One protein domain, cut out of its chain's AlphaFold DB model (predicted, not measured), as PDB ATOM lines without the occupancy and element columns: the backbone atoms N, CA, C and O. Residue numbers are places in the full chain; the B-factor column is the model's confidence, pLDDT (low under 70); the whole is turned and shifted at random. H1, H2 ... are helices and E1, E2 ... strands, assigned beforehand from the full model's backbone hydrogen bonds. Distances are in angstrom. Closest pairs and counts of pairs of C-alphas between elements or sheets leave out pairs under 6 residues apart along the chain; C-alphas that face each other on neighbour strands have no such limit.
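Overview. This is residues 4 to 118 of the 119 residues of an uncharacterized protein of Burkholderia aenigmatica (UniProt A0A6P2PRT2). A twisted sheet of four antiparallel strands, E1 to E4, is crossed on one face by the last part of the long helix H1, whose residues 4 to 18 stick out as a free arm. Over the opposite face sits a small hairpin, E5 and E6, and the short helix H2 lies beside the edge strand E4. The printed part has 115 residues with two named helices and six named strands, in the order H1 E1 E2 E3 E4 E5 E6 H2; the large sheet runs E1 - E2 - E3 - E4, and the class is mixed, helices and strands. The whole is compact, with a radius of gyration of the C-alphas of 14.9 A, and spans 50 by 33 by 29 A, the arm of H1 adding to its length.

Arrangement. Begin with the sheet: E1, residues 32 to 36, E2, residues 44 to 50, E3, residues 55 to 62, and E4, residues 67 to 75, form a meander, each strand the antiparallel neighbour of the one before. Look between E1 and E2 for N 33 and O 48, 2.8 A apart; between E2 and E3 for N 47 and O 59, 2.8 A; between E3 and E4 for N 58 and O 72, 2.8 A. H1, residues 4 to 28, is on this sheet at a height over the sheet of 10.8 A, giving two layers, a helix on one face of a sheet. It lies over E2 and E3 and runs across the strands, at 86 degrees to E2 on the local plane; its closest C-alphas to E2 are those of Thr 26 and Tyr 50, 6.0 A apart. H2, residues 110 to 116, stands at the sheet's level and touches E4, where the C-alphas of Val 69 and Arg 113 come closest, 4.7 A. E5, residues 90 to 92, and E6, residues 103 to 105, make an antiparallel hairpin with N 91 and O 104 2.8 A apart; the closest C-alphas of E6 and E4 are those of Ile 104 and Ala 70, 7.7 A. H1 and H2 are apart. In H2 every O i to N i+4 pair is within hydrogen-bond range, in H1 17 of 21.

Along the chain. Find C-alpha 67 at (10.529, -7.039, -45.540); from there E4 runs 24.4 A to C-alpha 75. E3 measures 23.5 A, E2 20.2 A and E1 13.6 A. H1 starts at C-alpha 4, (14.927, 30.753, -33.221), and covers 37.6 A. H2 ends at C-alpha 116, (9.943, 2.233, -42.934), after 9.9 A; E5 and E6 are short, three residues each.

Size, cuts and confidence. The C-alphas of Ala 4 and Arg 38 are the two farthest apart, 50.7 A. The printed part has no cut. The link from E4 to E5, residues 76 to 89, is long. Mean pLDDT of the printed part is 82.4; residues 4 to 15, 40 to 41, 98 and 100 are under 70.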
ATOM      1  N   ALA A   4      15.699  31.329 -32.113       44.41
ATOM      2  CA  ALA A   4      14.927  30.753 -33.221       44.41
ATOM      3  C   ALA A   4      15.417  29.359 -33.670       44.41
ATOM      4  O   ALA A   4      14.649  28.592 -34.236       44.41
ATOM      5  N   VAL A   5      16.682  29.009 -33.401       46.75
ATOM      6  CA  VAL A   5      17.276  27.729 -33.841       46.75
ATOM      7  C   VAL A   5      16.917  26.576 -32.893       46.75
ATOM      8  O   VAL A   5      16.758  25.441 -33.330       46.75
ATOM      9  N   THR A   6      16.722  26.850 -31.601       48.88
ATOM     10  CA  THR A   6      16.396  25.828 -30.591       48.88
ATOM     11  C   THR A   6      14.957  25.326 -30.690       48.88
ATOM     12  O   THR A   6      14.722  24.133 -30.519       48.88
ATOM     13  N   LEU A   7      13.994  26.192 -31.023       48.81
ATOM     14  CA  LEU A   7      12.592  25.785 -31.190       48.81
ATOM     15  C   LEU A   7      12.382  24.883 -32.416       48.81
ATOM     16  O   LEU A   7      11.573  23.961 -32.358       48.81
ATOM     17  N   ALA A   8      13.151  25.089 -33.490       51.94
ATOM     18  CA  ALA A   8      13.058  24.271 -34.697       51.94
ATOM     19  C   ALA A   8      13.499  22.815 -34.459       51.94
ATOM     20  O   ALA A   8      12.864  21.889 -34.956       51.94
ATOM     21  N   LEU A   9      14.540  22.591 -33.647       50.94
ATOM     22  CA  LEU A   9      14.987  21.235 -33.307       50.94
ATOM     23  C   LEU A   9      14.004  20.520 -32.371       50.94
ATOM     24  O   LEU A   9      13.756  19.332 -32.548       50.94
ATOM     25  N   ILE A  10      13.396  21.234 -31.420       53.69
ATOM     26  CA  ILE A  10      12.387  20.651 -30.519       53.69
ATOM     27  C   ILE A  10      11.124  20.271 -31.305       53.69
ATOM     28  O   ILE A  10      10.619  19.167 -31.133       53.69
ATOM     29  N   GLY A  11      10.662  21.129 -32.222       55.12
ATOM     30  CA  GLY A  11       9.485  20.857 -33.053       55.12
ATOM     31  C   GLY A  11       9.616  19.626 -33.960       55.12
ATOM     32  O   GLY A  11       8.608  19.003 -34.270       55.12
ATOM     33  N   VAL A  12      10.839  19.238 -34.343       58.81
ATOM     34  CA  VAL A  12      11.105  18.056 -35.189       58.81
ATOM     35  C   VAL A  12      11.440  16.810 -34.359       58.81
ATOM     36  O   VAL A  12      10.996  15.710 -34.685       58.81
ATOM     37  N   LEU A  13      12.190  16.954 -33.263       60.78
ATOM     38  CA  LEU A  13      12.613  15.814 -32.440       60.78
ATOM     39  C   LEU A  13      11.498  15.293 -31.526       60.78
ATOM     40  O   LEU A  13      11.426  14.090 -31.281       60.78
ATOM     41  N   MET A  14      10.617  16.167 -31.039       61.53
ATOM     42  CA  MET A  14       9.518  15.786 -30.149       61.53
ATOM     43  C   MET A  14       8.490  14.842 -30.808       61.53
ATOM     44  O   MET A  14       8.191  13.814 -30.199       61.53
ATOM     45  N   PRO A  15       7.990  15.081 -32.042       68.00
ATOM     46  CA  PRO A  15       7.089  14.134 -32.702       68.00
ATOM     47  C   PRO A  15       7.779  12.810 -33.057       68.00
ATOM     48  O   PRO A  15       7.148  11.756 -32.983       68.00
ATOM     49  N   TYR A  16       9.079  12.827 -33.374       71.69
ATOM     50  CA  TYR A  16       9.839  11.601 -33.634       71.69
ATOM     51  C   TYR A  16      10.024  10.755 -32.364       71.69
ATOM     52  O   TYR A  16       9.750   9.555 -32.376       71.69
ATOM     53  N   ALA A  17      10.422  11.381 -31.250       74.19
ATOM     54  CA  ALA A  17      10.571  10.718 -29.955       74.19
ATOM     55  C   ALA A  17       9.232  10.193 -29.409       74.19
ATOM     56  O   ALA A  17       9.174   9.114 -28.824       74.19
ATOM     57  N   TRP A  18       8.142  10.928 -29.631       76.38
ATOM     58  CA  TRP A  18       6.802  10.466 -29.285       76.38
ATOM     59  C   TRP A  18       6.396   9.246 -30.124       76.38
ATOM     60  O   TRP A  18       5.971   8.231 -29.574       76.38
ATOM     61  N   ARG A  19       6.608   9.291 -31.448       77.50
ATOM     62  CA  ARG A  19       6.301   8.179 -32.362       77.50
ATOM     63  C   ARG A  19       7.105   6.916 -32.041       77.50
ATOM     64  O   ARG A  19       6.561   5.818 -32.127       77.50
ATOM     65  N   SER A  20       8.378   7.039 -31.667       79.69
ATOM     66  CA  SER A  20       9.202   5.890 -31.270       79.69
ATOM     67  C   SER A  20       8.792   5.305 -29.912       79.69
ATOM     68  O   SER A  20       8.763   4.083 -29.762       79.69
ATOM     69  N   ASP A  21       8.399   6.137 -28.943       81.56
ATOM     70  CA  ASP A  21       7.897   5.662 -27.650       81.56
ATOM     71  C   ASP A  21       6.553   4.930 -27.779       81.56
ATOM     72  O   ASP A  21       6.394   3.845 -27.215       81.56
ATOM     73  N   ILE A  22       5.621   5.466 -28.578       80.94
ATOM     74  CA  ILE A  22       4.358   4.788 -28.891       80.94
ATOM     75  C   ILE A  22       4.634   3.453 -29.576       80.94
ATOM     76  O   ILE A  22       4.121   2.439 -29.117       80.94
ATOM     77  N   ARG A  23       5.501   3.416 -30.600       82.50
ATOM     78  CA  ARG A  23       5.903   2.162 -31.260       82.50
ATOM     79  C   ARG A  23       6.390   1.118 -30.262       82.50
ATOM     80  O   ARG A  23       5.869   0.007 -30.250       82.50
ATOM     81  N   ARG A  24       7.337   1.486 -29.392       81.38
ATOM     82  CA  ARG A  24       7.897   0.577 -28.381       81.38
ATOM     83  C   ARG A  24       6.804  -0.004 -27.485       81.38
ATOM     84  O   ARG A  24       6.717  -1.217 -27.340       81.38
ATOM     85  N   LYS A  25       5.932   0.853 -26.949       79.94
ATOM     86  CA  LYS A  25       4.833   0.431 -26.071       79.94
ATOM     87  C   LYS A  25       3.804  -0.436 -26.792       79.94
ATOM     88  O   LYS A  25       3.303  -1.384 -26.205       79.94
ATOM     89  N   THR A  26       3.491  -0.132 -28.048       81.81
ATOM     90  CA  THR A  26       2.538  -0.906 -28.851       81.81
ATOM     91  C   THR A  26       3.001  -2.348 -29.057       81.81
ATOM     92  O   THR A  26       2.187  -3.262 -28.962       81.81
ATOM     93  N   TYR A  27       4.297  -2.580 -29.290       76.06
ATOM     94  CA  TYR A  27       4.817  -3.943 -29.448       76.06
ATOM     95  C   TYR A  27       4.829  -4.734 -28.136       76.06
ATOM     96  O   TYR A  27       4.527  -5.925 -28.157       76.06
ATOM     97  N   ASP A  28       5.086  -4.082 -27.000       75.75
ATOM     98  CA  ASP A  28       5.053  -4.735 -25.682       75.75
ATOM     99  C   ASP A  28       3.646  -5.230 -25.298       75.75
ATOM    100  O   ASP A  28       3.508  -6.197 -24.549       75.75
ATOM    101  N   LEU A  29       2.587  -4.597 -25.819       74.38
ATOM    102  CA  LEU A  29       1.197  -4.972 -25.525       74.38
ATOM    103  C   LEU A  29       0.751  -6.271 -26.215       74.38
ATOM    104  O   LEU A  29      -0.253  -6.849 -25.803       74.38
ATOM    105  N   ASN A  30       1.471  -6.732 -27.245       72.50
ATOM    106  CA  ASN A  30       1.217  -7.974 -27.990       72.50
ATOM    107  C   ASN A  30      -0.232  -8.148 -28.521       72.50
ATOM    108  O   ASN A  30      -0.687  -9.266 -28.756       72.50
ATOM    109  N   GLN A  31      -0.968  -7.047 -28.720       83.56
ATOM    110  CA  GLN A  31      -2.325  -7.024 -29.290       83.56
ATOM    111  C   GLN A  31      -2.260  -6.729 -30.788       83.56
ATOM    112  O   GLN A  31      -2.683  -5.666 -31.250       83.56
ATOM    113  N   CYS A  32      -1.655  -7.653 -31.528       89.25
ATOM    114  CA  CYS A  32      -1.417  -7.512 -32.955       89.25
ATOM    115  C   CYS A  32      -2.268  -8.492 -33.760       89.25
ATOM    116  O   CYS A  32      -2.408  -9.663 -33.406       89.25
ATOM    117  N   HIS A  33      -2.776  -8.016 -34.886       91.75
ATOM    118  CA  HIS A  33      -3.519  -8.797 -35.860       91.75
ATOM    119  C   HIS A  33      -2.803  -8.742 -37.199       91.75
ATOM    120  O   HIS A  33      -2.267  -7.699 -37.572       91.75
ATOM    121  N   THR A  34      -2.802  -9.862 -37.916       92.44
ATOM    122  CA  THR A  34      -2.115  -9.996 -39.201       92.44
ATOM    123  C   THR A  34      -3.092 -10.453 -40.269       92.44
ATOM    124  O   THR A  34      -3.808 -11.437 -40.086       92.44
ATOM    125  N   GLU A  35      -3.076  -9.766 -41.405       92.56
ATOM    126  CA  GLU A  35      -3.880 -10.065 -42.582       92.56
ATOM    127  C   GLU A  35      -3.003 -10.099 -43.830       92.56
ATOM    128  O   GLU A  35      -2.027  -9.362 -43.947       92.56
ATOM    129  N   GLN A  36      -3.350 -10.951 -44.789       90.69
ATOM    130  CA  GLN A  36      -2.622 -11.075 -46.047       90.69
ATOM    131  C   GLN A  36      -3.497 -10.608 -47.209       90.69
ATOM    132  O   GLN A  36      -4.682 -10.950 -47.277       90.69
ATOM    133  N   SER A  37      -2.902  -9.876 -48.149       86.94
ATOM    134  CA  SER A  37      -3.563  -9.461 -49.382       86.94
ATOM    135  C   SER A  37      -3.988 -10.689 -50.189       86.94
ATOM    136  O   SER A  37      -3.164 -11.556 -50.487       86.94
ATOM    137  N   ARG A  38      -5.256 -10.747 -50.598       77.38
ATOM    138  CA  ARG A  38      -5.776 -11.820 -51.468       77.38
ATOM    139  C   ARG A  38      -5.845 -11.432 -52.949       77.38
ATOM    140  O   ARG A  38      -6.229 -12.264 -53.763       77.38
ATOM    141  N   LEU A  39      -5.542 -10.174 -53.283       70.50
ATOM    142  CA  LEU A  39      -5.952  -9.541 -54.547       70.50
ATOM    143  C   LEU A  39      -4.808  -8.969 -55.403       70.50
ATOM    144  O   LEU A  39      -5.052  -8.635 -56.561       70.50
ATOM    145  N   SER A  40      -3.587  -8.842 -54.878       61.47
ATOM    146  CA  SER A  40      -2.453  -8.228 -55.584       61.47
ATOM    147  C   SER A  40      -1.508  -9.273 -56.192       61.47
ATOM    148  O   SER A  40      -1.295 -10.335 -55.606       61.47
ATOM    149  N   GLU A  41      -0.924  -8.968 -57.362       63.62
ATOM    150  CA  GLU A  41       0.108  -9.811 -58.003       63.62
ATOM    151  C   GLU A  41       1.339  -9.981 -57.098       63.62
ATOM    152  O   GLU A  41       1.895 -11.073 -56.987       63.62
ATOM    153  N   ASP A  42       1.707  -8.910 -56.389       70.00
ATOM    154  CA  ASP A  42       2.646  -8.949 -55.276       70.00
ATOM    155  C   ASP A  42       1.878  -9.224 -53.982       70.00
ATOM    156  O   ASP A  42       1.111  -8.382 -53.519       70.00
ATOM    157  N   SER A  43       2.081 -10.382 -53.360       85.75
ATOM    158  CA  SER A  43       1.487 -10.669 -52.052       85.75
ATOM    159  C   SER A  43       2.103  -9.774 -50.968       85.75
ATOM    160  O   SER A  43       3.326  -9.787 -50.763       85.75
ATOM    161  N   TYR A  44       1.251  -9.037 -50.259       92.62
ATOM    162  CA  TYR A  44       1.587  -8.236 -49.089       92.62
ATOM    163  C   TYR A  44       0.948  -8.817 -47.826       92.62
ATOM    164  O   TYR A  44      -0.129  -9.411 -47.852       92.62
ATOM    165  N   THR A  45       1.614  -8.609 -46.698       93.88
ATOM    166  CA  THR A  45       1.117  -8.955 -45.366       93.88
ATOM    167  C   THR A  45       1.030  -7.671 -44.559       93.88
ATOM    168  O   THR A  45       2.020  -6.956 -44.448       93.88
ATOM    169  N   ALA A  46      -0.131  -7.357 -43.999       94.69
ATOM    170  CA  ALA A  46      -0.312  -6.247 -43.079       94.69
ATOM    171  C   ALA A  46      -0.416  -6.763 -41.645       94.69
ATOM    172  O   ALA A  46      -1.093  -7.756 -41.387       94.69
ATOM    173  N   THR A  47       0.214  -6.066 -40.709       94.06
ATOM    174  CA  THR A  47       0.038  -6.290 -39.275       94.06
ATOM    175  C   THR A  47      -0.332  -4.973 -38.620       94.06
ATOM    176  O   THR A  47       0.394  -3.993 -38.778       94.06
ATOM    177  N   TYR A  48      -1.425  -4.942 -37.867       92.69
ATOM    178  CA  TYR A  48      -1.801  -3.787 -37.059       92.69
ATOM    179  C   TYR A  48      -1.809  -4.153 -35.578       92.69
ATOM    180  O   TYR A  48      -2.262  -5.231 -35.197       92.69
ATOM    181  N   CYS A  49      -1.281  -3.261 -34.745       91.31
ATOM    182  CA  CYS A  49      -1.153  -3.459 -33.307       91.31
ATOM    183  C   CYS A  49      -1.784  -2.290 -32.551       91.31
ATOM    184  O   CYS A  49      -1.524  -1.126 -32.878       91.31
ATOM    185  N   TYR A  50      -2.563  -2.598 -31.514       89.56
ATOM    186  CA  TYR A  50      -3.163  -1.587 -30.647       89.56
ATOM    187  C   TYR A  50      -2.155  -1.096 -29.606       89.56
ATOM    188  O   TYR A  50      -1.618  -1.866 -28.810       89.56
ATOM    189  N   GLY A  51      -1.896   0.206 -29.635       87.88
ATOM    190  CA  GLY A  51      -0.999   0.909 -28.733       87.88
ATOM    191  C   GLY A  51      -1.709   1.534 -27.535       87.88
ATOM    192  O   GLY A  51      -2.915   1.379 -27.365       87.88
ATOM    193  N   PRO A  52      -0.983   2.270 -26.679       84.69
ATOM    194  CA  PRO A  52      -1.572   3.055 -25.594       84.69
ATOM    195  C   PRO A  52      -2.563   4.110 -26.105       84.69
ATOM    196  O   PRO A  52      -2.311   4.756 -27.122       84.69
ATOM    197  N   GLY A  53      -3.658   4.343 -25.374       86.75
ATOM    198  CA  GLY A  53      -4.711   5.269 -25.814       86.75
ATOM    199  C   GLY A  53      -5.371   4.774 -27.100       86.75
ATOM    200  O   GLY A  53      -5.550   3.575 -27.263       86.75
ATOM    201  N   GLU A  54      -5.698   5.661 -28.024       88.44
ATOM    202  CA  GLU A  54      -6.333   5.314 -29.307       88.44
ATOM    203  C   GLU A  54      -5.314   5.074 -30.433       88.44
ATOM    204  O   GLU A  54      -5.659   5.053 -31.607       88.44
ATOM    205  N   ASN A  55      -4.033   4.907 -30.102       88.88
ATOM    206  CA  ASN A  55      -2.991   4.759 -31.111       88.88
ATOM    207  C   ASN A  55      -2.989   3.352 -31.718       88.88
ATOM    208  O   ASN A  55      -3.001   2.356 -30.994       88.88
ATOM    209  N   VAL A  56      -2.855   3.273 -33.037       90.31
ATOM    210  CA  VAL A  56      -2.676   2.028 -33.787       90.31
ATOM    211  C   VAL A  56      -1.445   2.152 -34.672       90.31
ATOM    212  O   VAL A  56      -1.255   3.150 -35.367       90.31
ATOM    213  N   VAL A  57      -0.602   1.121 -34.652       91.88
ATOM    214  CA  VAL A  57       0.532   1.011 -35.575       91.88
ATOM    215  C   VAL A  57       0.204  -0.035 -36.627       91.88
ATOM    216  O   VAL A  57       0.082  -1.211 -36.293       91.88
ATOM    217  N   LEU A  58       0.102   0.385 -37.886       93.31
ATOM    218  CA  LEU A  58      -0.042  -0.482 -39.052       93.31
ATOM    219  C   LEU A  58       1.305  -0.625 -39.756       93.31
ATOM    220  O   LEU A  58       1.949   0.361 -40.107       93.31
ATOM    221  N   ARG A  59       1.708  -1.865 -40.001       93.62
ATOM    222  CA  ARG A  59       2.906  -2.239 -40.746       93.62
ATOM    223  C   ARG A  59       2.527  -3.049 -41.966       93.62
ATOM    224  O   ARG A  59       1.730  -3.976 -41.868       93.62
ATOM    225  N   LEU A  60       3.142  -2.723 -43.093       94.56
ATOM    226  CA  LEU A  60       2.979  -3.445 -44.341       94.56
ATOM    227  C   LEU A  60       4.298  -4.106 -44.724       94.56
ATOM    228  O   LEU A  60       5.343  -3.457 -44.800       94.56
ATOM    229  N   TYR A  61       4.227  -5.395 -45.012       93.44
ATOM    230  CA  TYR A  61       5.345  -6.243 -45.378       93.44
ATOM    231  C   TYR A  61       5.134  -6.820 -46.767       93.44
ATOM    232  O   TYR A  61       4.011  -7.128 -47.168       93.44
ATOM    233  N   ARG A  62       6.229  -7.062 -47.481       91.62
ATOM    234  CA  ARG A  62       6.196  -7.969 -48.627       91.62
ATOM    235  C   ARG A  62       6.139  -9.407 -48.106       91.62
ATOM    236  O   ARG A  62       7.017  -9.808 -47.350       91.62
ATOM    237  N   THR A  63       5.148 -10.199 -48.509       90.12
ATOM    238  CA  THR A  63       4.949 -11.552 -47.953       90.12
ATOM    239  C   THR A  63       6.140 -12.477 -48.217       90.12
ATOM    240  O   THR A  63       6.472 -13.296 -47.367       90.12
ATOM    241  N   ASN A  64       6.815 -12.357 -49.366       88.44
ATOM    242  CA  ASN A  64       7.854 -13.314 -49.766       88.44
ATOM    243  C   ASN A  64       9.092 -13.337 -48.848       88.44
ATOM    244  O   ASN A  64       9.746 -14.370 -48.736       88.44
ATOM    245  N   ASN A  65       9.427 -12.214 -48.215       89.19
ATOM    246  CA  ASN A  65      10.618 -12.058 -47.383       89.19
ATOM    247  C   ASN A  65      10.329 -11.349 -46.057       89.19
ATOM    248  O   ASN A  65      11.261 -11.072 -45.305       89.19
ATOM    249  N   MET A  66       9.059 -11.023 -45.791       91.00
ATOM    250  CA  MET A  66       8.610 -10.246 -44.636       91.00
ATOM    251  C   MET A  66       9.375  -8.924 -44.456       91.00
ATOM    252  O   MET A  66       9.520  -8.420 -43.345       91.00
ATOM    253  N   GLY A  67       9.866  -8.337 -45.552       91.25
ATOM    254  CA  GLY A  67      10.529  -7.039 -45.540       91.25
ATOM    255  C   GLY A  67       9.509  -5.927 -45.321       91.25
ATOM    256  O   GLY A  67       8.534  -5.840 -46.068       91.25
ATOM    257  N   LEU A  68       9.731  -5.087 -44.306       92.88
ATOM    258  CA  LEU A  68       8.880  -3.931 -44.020       92.88
ATOM    259  C   LEU A  68       9.003  -2.911 -45.161       92.88
ATOM    260  O   LEU A  68      10.105  -2.484 -45.504       92.88
ATOM    261  N   VAL A  69       7.871  -2.543 -45.756       93.44
ATOM    262  CA  VAL A  69       7.806  -1.643 -46.920       93.44
ATOM    263  C   VAL A  69       7.025  -0.362 -46.650       93.44
ATOM    264  O   VAL A  69       7.219   0.607 -47.378       93.44
ATOM    265  N   ALA A  70       6.169  -0.342 -45.627       93.38
ATOM    266  CA  ALA A  70       5.488   0.861 -45.163       93.38
ATOM    267  C   ALA A  70       5.056   0.715 -43.697       93.38
ATOM    268  O   ALA A  70       4.816  -0.393 -43.211       93.38
ATOM    269  N   GLU A  71       4.915   1.844 -43.006       92.25
ATOM    270  CA  GLU A  71       4.366   1.913 -41.654       92.25
ATOM    271  C   GLU A  71       3.526   3.187 -41.479       92.25
ATOM    272  O   GLU A  71       3.876   4.262 -41.984       92.25
ATOM    273  N   ARG A  72       2.421   3.074 -40.740       90.50
ATOM    274  CA  ARG A  72       1.549   4.181 -40.342       90.50
ATOM    275  C   ARG A  72       1.261   4.108 -38.849       90.50
ATOM    276  O   ARG A  72       1.023   3.035 -38.304       90.50
ATOM    277  N   LEU A  73       1.313   5.266 -38.202       88.75
ATOM    278  CA  LEU A  73       0.827   5.472 -36.843       88.75
ATOM    279  C   LEU A  73      -0.365   6.414 -36.963       88.75
ATOM    280  O   LEU A  73      -0.193   7.526 -37.457       88.75
ATOM    281  N   PHE A  74      -1.533   5.969 -36.525       87.31
ATOM    282  CA  PHE A  74      -2.770   6.743 -36.585       87.31
ATOM    283  C   PHE A  74      -3.585   6.546 -35.308       87.31
ATOM    284  O   PHE A  74      -3.270   5.689 -34.479       87.31
ATOM    285  N   THR A  75      -4.605   7.381 -35.140       87.62
ATOM    286  CA  THR A  75      -5.535   7.307 -34.011       87.62
ATOM    287  C   THR A  75      -6.821   6.649 -34.492       87.62
ATOM    288  O   THR A  75      -7.335   7.036 -35.535       87.62
ATOM    289  N   PHE A  76      -7.325   5.660 -33.762       84.81
ATOM    290  CA  PHE A  76      -8.551   4.946 -34.098       84.81
ATOM    291  C   PHE A  76      -9.382   4.687 -32.831       84.81
ATOM    292  O   PHE A  76      -8.810   4.257 -31.819       84.81
ATOM    293  N   PRO A  77     -10.709   4.917 -32.855       83.69
ATOM    294  CA  PRO A  77     -11.574   4.648 -31.710       83.69
ATOM    295  C   PRO A  77     -11.473   3.185 -31.268       83.69
ATOM    296  O   PRO A  77     -11.601   2.272 -32.079       83.69
ATOM    297  N   ARG A  78     -11.271   2.938 -29.968       72.88
ATOM    298  CA  ARG A  78     -11.114   1.567 -29.436       72.88
ATOM    299  C   ARG A  78     -12.377   0.717 -29.501       72.88
ATOM    300  O   ARG A  78     -12.282  -0.507 -29.427       72.88
ATOM    301  N   ASP A  79     -13.533   1.361 -29.593       80.62
ATOM    302  CA  ASP A  79     -14.826   0.681 -29.590       80.62
ATOM    303  C   ASP A  79     -15.138   0.021 -30.942       80.62
ATOM    304  O   ASP A  79     -16.073  -0.775 -31.049       80.62
ATOM    305  N   GLU A  80     -14.325   0.299 -31.966       81.75
ATOM    306  CA  GLU A  80     -14.443  -0.288 -33.291       81.75
ATOM    307  C   GLU A  80     -13.176  -1.077 -33.657       81.75
ATOM    308  O   GLU A  80     -12.054  -0.609 -33.449       81.75
ATOM    309  N   PRO A  81     -13.309  -2.290 -34.221       82.56
ATOM    310  CA  PRO A  81     -12.154  -3.001 -34.737       82.56
ATOM    311  C   PRO A  81     -11.652  -2.313 -36.009       82.56
ATOM    312  O   PRO A  81     -12.443  -2.024 -36.910       82.56
ATOM    313  N   VAL A  82     -10.334  -2.134 -36.122       87.88
ATOM    314  CA  VAL A  82      -9.701  -1.717 -37.382       87.88
ATOM    315  C   VAL A  82     -10.063  -2.725 -38.473       87.88
ATOM    316  O   VAL A  82      -9.918  -3.934 -38.281       87.88
ATOM    317  N   ARG A  83     -10.541  -2.227 -39.616       89.62
ATOM    318  CA  ARG A  83     -10.887  -3.040 -40.787       89.62
ATOM    319  C   ARG A  83      -9.989  -2.655 -41.944       89.62
ATOM    320  O   ARG A  83     -10.062  -1.533 -42.437       89.62
ATOM    321  N   LEU A  84      -9.173  -3.601 -42.388       92.00
ATOM    322  CA  LEU A  84      -8.335  -3.413 -43.560       92.00
ATOM    323  C   LEU A  84      -9.131  -3.784 -44.811       92.00
ATOM    324  O   LEU A  84      -9.617  -4.907 -44.951       92.00
ATOM    325  N   THR A  85      -9.265  -2.832 -45.726       91.69
ATOM    326  CA  THR A  85      -9.817  -3.081 -47.058       91.69
ATOM    327  C   THR A  85      -8.661  -3.162 -48.036       91.69
ATOM    328  O   THR A  85      -7.890  -2.216 -48.187       91.69
ATOM    329  N   TRP A  86      -8.516  -4.326 -48.660       91.44
ATOM    330  CA  TRP A  86      -7.494  -4.570 -49.665       91.44
ATOM    331  C   TRP A  86      -8.072  -4.316 -51.047       91.44
ATOM    332  O   TRP A  86      -8.980  -5.029 -51.469       91.44
ATOM    333  N   ASP A  87      -7.487  -3.364 -51.757       88.56
ATOM    334  CA  ASP A  87      -7.725  -3.132 -53.171       88.56
ATOM    335  C   ASP A  87      -6.494  -3.546 -53.982       88.56
ATOM    336  O   ASP A  87      -5.450  -3.928 -53.445       88.56
ATOM    337  N   ARG A  88      -6.610  -3.490 -55.312       86.56
ATOM    338  CA  ARG A  88      -5.479  -3.780 -56.204       86.56
ATOM    339  C   ARG A  88      -4.343  -2.768 -56.026       86.56
ATOM    340  O   ARG A  88      -3.180  -3.160 -56.036       86.56
ATOM    341  N   ASP A  89      -4.707  -1.502 -55.833       89.25
ATOM    342  CA  ASP A  89      -3.781  -0.368 -55.887       89.25
ATOM    343  C   ASP A  89      -3.553   0.283 -54.512       89.25
ATOM    344  O   ASP A  89      -2.772   1.229 -54.400       89.25
ATOM    345  N   ALA A  90      -4.225  -0.187 -53.455       91.12
ATOM    346  CA  ALA A  90      -4.100   0.365 -52.110       91.12
ATOM    347  C   ALA A  90      -4.565  -0.611 -51.017       91.12
ATOM    348  O   ALA A  90      -5.342  -1.532 -51.258       91.12
ATOM    349  N   ILE A  91      -4.119  -0.362 -49.790       92.56
ATOM    350  CA  ILE A  91      -4.749  -0.861 -48.566       92.56
ATOM    351  C   ILE A  91      -5.341   0.327 -47.808       92.56
ATOM    352  O   ILE A  91      -4.625   1.275 -47.487       92.56
ATOM    353  N   VAL A  92      -6.638   0.274 -47.521       92.62
ATOM    354  CA  VAL A  92      -7.372   1.303 -46.775       92.62
ATOM    355  C   VAL A  92      -7.595   0.811 -45.349       92.62
ATOM    356  O   VAL A  92      -8.082  -0.300 -45.146       92.62
ATOM    357  N   TYR A  93      -7.226   1.625 -44.363       90.88
ATOM    358  CA  TYR A  93      -7.349   1.313 -42.935       90.88
ATOM    359  C   TYR A  93      -8.177   2.341 -42.160       90.88
ATOM    360  O   TYR A  93      -8.651   2.030 -41.070       90.88
ATOM    361  N   ASP A  94      -8.377   3.536 -42.718       88.06
ATOM    362  CA  ASP A  94      -9.279   4.548 -42.178       88.06
ATOM    363  C   ASP A  94     -10.035   5.225 -43.328       88.06
ATOM    364  O   ASP A  94      -9.456   5.914 -44.164       88.06
ATOM    365  N   THR A  95     -11.347   5.002 -43.391       82.81
ATOM    366  CA  THR A  95     -12.214   5.605 -44.421       82.81
ATOM    367  C   THR A  95     -12.732   6.986 -44.023       82.81
ATOM    368  O   THR A  95     -13.244   7.709 -44.877       82.81
ATOM    369  N   ALA A  96     -12.604   7.357 -42.748       80.81
ATOM    370  CA  ALA A  96     -12.987   8.663 -42.230       80.81
ATOM    371  C   ALA A  96     -11.851   9.694 -42.354       80.81
ATOM    372  O   ALA A  96     -12.106  10.893 -42.231       80.81
ATOM    373  N   ALA A  97     -10.620   9.253 -42.631       78.25
ATOM    374  CA  ALA A  97      -9.480  10.131 -42.862       78.25
ATOM    375  C   ALA A  97      -9.708  11.049 -44.079       78.25
ATOM    376  O   ALA A  97      -9.893  10.599 -45.211       78.25
ATOM    377  N   THR A  98      -9.668  12.362 -43.854       66.69
ATOM    378  CA  THR A  98      -9.930  13.390 -44.882       66.69
ATOM    379  C   THR A  98      -8.676  13.943 -45.564       66.69
ATOM    380  O   THR A  98      -8.778  14.722 -46.507       66.69
ATOM    381  N   ASP A  99      -7.492  13.573 -45.092       71.12
ATOM    382  CA  ASP A  99      -6.179  14.092 -45.499       71.12
ATOM    383  C   ASP A  99      -5.358  13.097 -46.338       71.12
ATOM    384  O   ASP A  99      -4.197  13.352 -46.650       71.12
ATOM    385  N   GLY A 100      -5.957  11.970 -46.735       68.31
ATOM    386  CA  GLY A 100      -5.250  10.899 -47.439       68.31
ATOM    387  C   GLY A 100      -4.403  10.007 -46.524       68.31
ATOM    388  O   GLY A 100      -3.819   9.042 -47.016       68.31
ATOM    389  N   GLU A 101      -4.396  10.239 -45.205       78.56
ATOM    390  CA  GLU A 101      -3.714   9.409 -44.196       78.56
ATOM    391  C   GLU A 101      -4.555   8.196 -43.757       78.56
ATOM    392  O   GLU A 101      -4.386   7.671 -42.656       78.56
ATOM    393  N   GLY A 102      -5.453   7.721 -44.624       88.62
ATOM    394  CA  GLY A 102      -6.299   6.544 -44.399       88.62
ATOM    395  C   GLY A 102      -5.964   5.339 -45.271       88.62
ATOM    396  O   GLY A 102      -6.635   4.306 -45.197       88.62
ATOM    397  N   MET A 103      -4.938   5.460 -46.117       92.94
ATOM    398  CA  MET A 103      -4.541   4.415 -47.056       92.94
ATOM    399  C   MET A 103      -3.029   4.369 -47.297       92.94
ATOM    400  O   MET A 103      -2.313   5.356 -47.132       92.94
ATOM    401  N   ILE A 104      -2.537   3.209 -47.727       92.12
ATOM    402  CA  ILE A 104      -1.183   3.018 -48.260       92.12
ATOM    403  C   ILE A 104      -1.328   2.520 -49.698       92.12
ATOM    404  O   ILE A 104      -1.975   1.500 -49.931       92.12
ATOM    405  N   ALA A 105      -0.719   3.214 -50.659       91.50
ATOM    406  CA  ALA A 105      -0.717   2.786 -52.057       91.50
ATOM    407  C   ALA A 105       0.070   1.475 -52.256       91.50
ATOM    408  O   ALA A 105       1.050   1.209 -51.553       91.50
ATOM    409  N   LEU A 106      -0.334   0.670 -53.238       90.69
ATOM    410  CA  LEU A 106       0.298  -0.584 -53.641       90.69
ATOM    411  C   LEU A 106       0.732  -0.487 -55.120       90.69
ATOM    412  O   LEU A 106      -0.109  -0.262 -55.985       90.69
ATOM    413  N   PRO A 107       2.029  -0.665 -55.439       90.88
ATOM    414  CA  PRO A 107       3.135  -0.835 -54.501       90.88
ATOM    415  C   PRO A 107       3.397   0.444 -53.675       90.88
ATOM    416  O   PRO A 107       3.198   1.548 -54.183       90.88
ATOM    417  N   PRO A 108       3.924   0.324 -52.437       90.00
ATOM    418  CA  PRO A 108       4.251   1.486 -51.612       90.00
ATOM    419  C   PRO A 108       5.259   2.416 -52.274       90.00
ATOM    420  O   PRO A 108       6.186   1.953 -52.959       90.00
ATOM    421  N   SER A 109       5.107   3.715 -52.005       90.69
ATOM    422  CA  SER A 109       5.980   4.754 -52.541       90.69
ATOM    423  C   SER A 109       7.428   4.570 -52.074       90.69
ATOM    424  O   SER A 109       7.708   3.930 -51.056       90.69
ATOM    425  N   LEU A 110       8.385   5.157 -52.797       89.56
ATOM    426  CA  LEU A 110       9.782   5.128 -52.357       89.56
ATOM    427  C   LEU A 110       9.937   5.787 -50.981       89.56
ATOM    428  O   LEU A 110      10.625   5.236 -50.129       89.56
ATOM    429  N   SER A 111       9.257   6.911 -50.739       88.44
ATOM    430  CA  SER A 111       9.237   7.580 -49.434       88.44
ATOM    431  C   SER A 111       8.745   6.671 -48.312       88.44
ATOM    432  O   SER A 111       9.366   6.656 -47.254       88.44
ATOM    433  N   ASP A 112       7.701   5.870 -48.543       90.25
ATOM    434  CA  ASP A 112       7.207   4.920 -47.538       90.25
ATOM    435  C   ASP A 112       8.263   3.890 -47.165       90.25
ATOM    436  O   ASP A 112       8.477   3.621 -45.985       90.25
ATOM    437  N   ARG A 113       8.972   3.365 -48.166       90.75
ATOM    438  CA  ARG A 113      10.040   2.384 -47.951       90.75
ATOM    439  C   ARG A 113      11.208   2.985 -47.182       90.75
ATOM    440  O   ARG A 113      11.722   2.345 -46.273       90.75
ATOM    441  N   TRP A 114      11.611   4.208 -47.524       89.25
ATOM    442  CA  TRP A 114      12.669   4.917 -46.804       89.25
ATOM    443  C   TRP A 114      12.270   5.206 -45.355       89.25
ATOM    444  O   TRP A 114      13.057   4.943 -44.451       89.25
ATOM    445  N   LEU A 115      11.046   5.684 -45.117       86.19
ATOM    446  CA  LEU A 115      10.527   5.937 -43.770       86.19
ATOM    447  C   LEU A 115      10.405   4.652 -42.946       86.19
ATOM    448  O   LEU A 115      10.697   4.666 -41.755       86.19
ATOM    449  N   ALA A 116      10.025   3.540 -43.576       85.88
ATOM    450  CA  ALA A 116       9.943   2.233 -42.934       85.88
ATOM    451  C   ALA A 116      11.311   1.682 -42.490       85.88
ATOM    452  O   ALA A 116      11.370   0.858 -41.581       85.88
ATOM    453  N   MET A 117      12.411   2.124 -43.104       83.25
ATOM    454  CA  MET A 117      13.768   1.747 -42.689       83.25
ATOM    455  C   MET A 117      14.270   2.549 -41.484       83.25
ATOM    456  O   MET A 117      15.292   2.189 -40.900       83.25
ATOM    457  N   LEU A 118      13.588   3.638 -41.120       78.12
ATOM    458  CA  LEU A 118      13.977   4.449 -39.976       78.12
ATOM    459  C   LEU A 118      13.502   3.789 -38.669       78.12
ATOM    460  O   LEU A 118      12.348   3.351 -38.597       78.12
TER     461      LEU A 118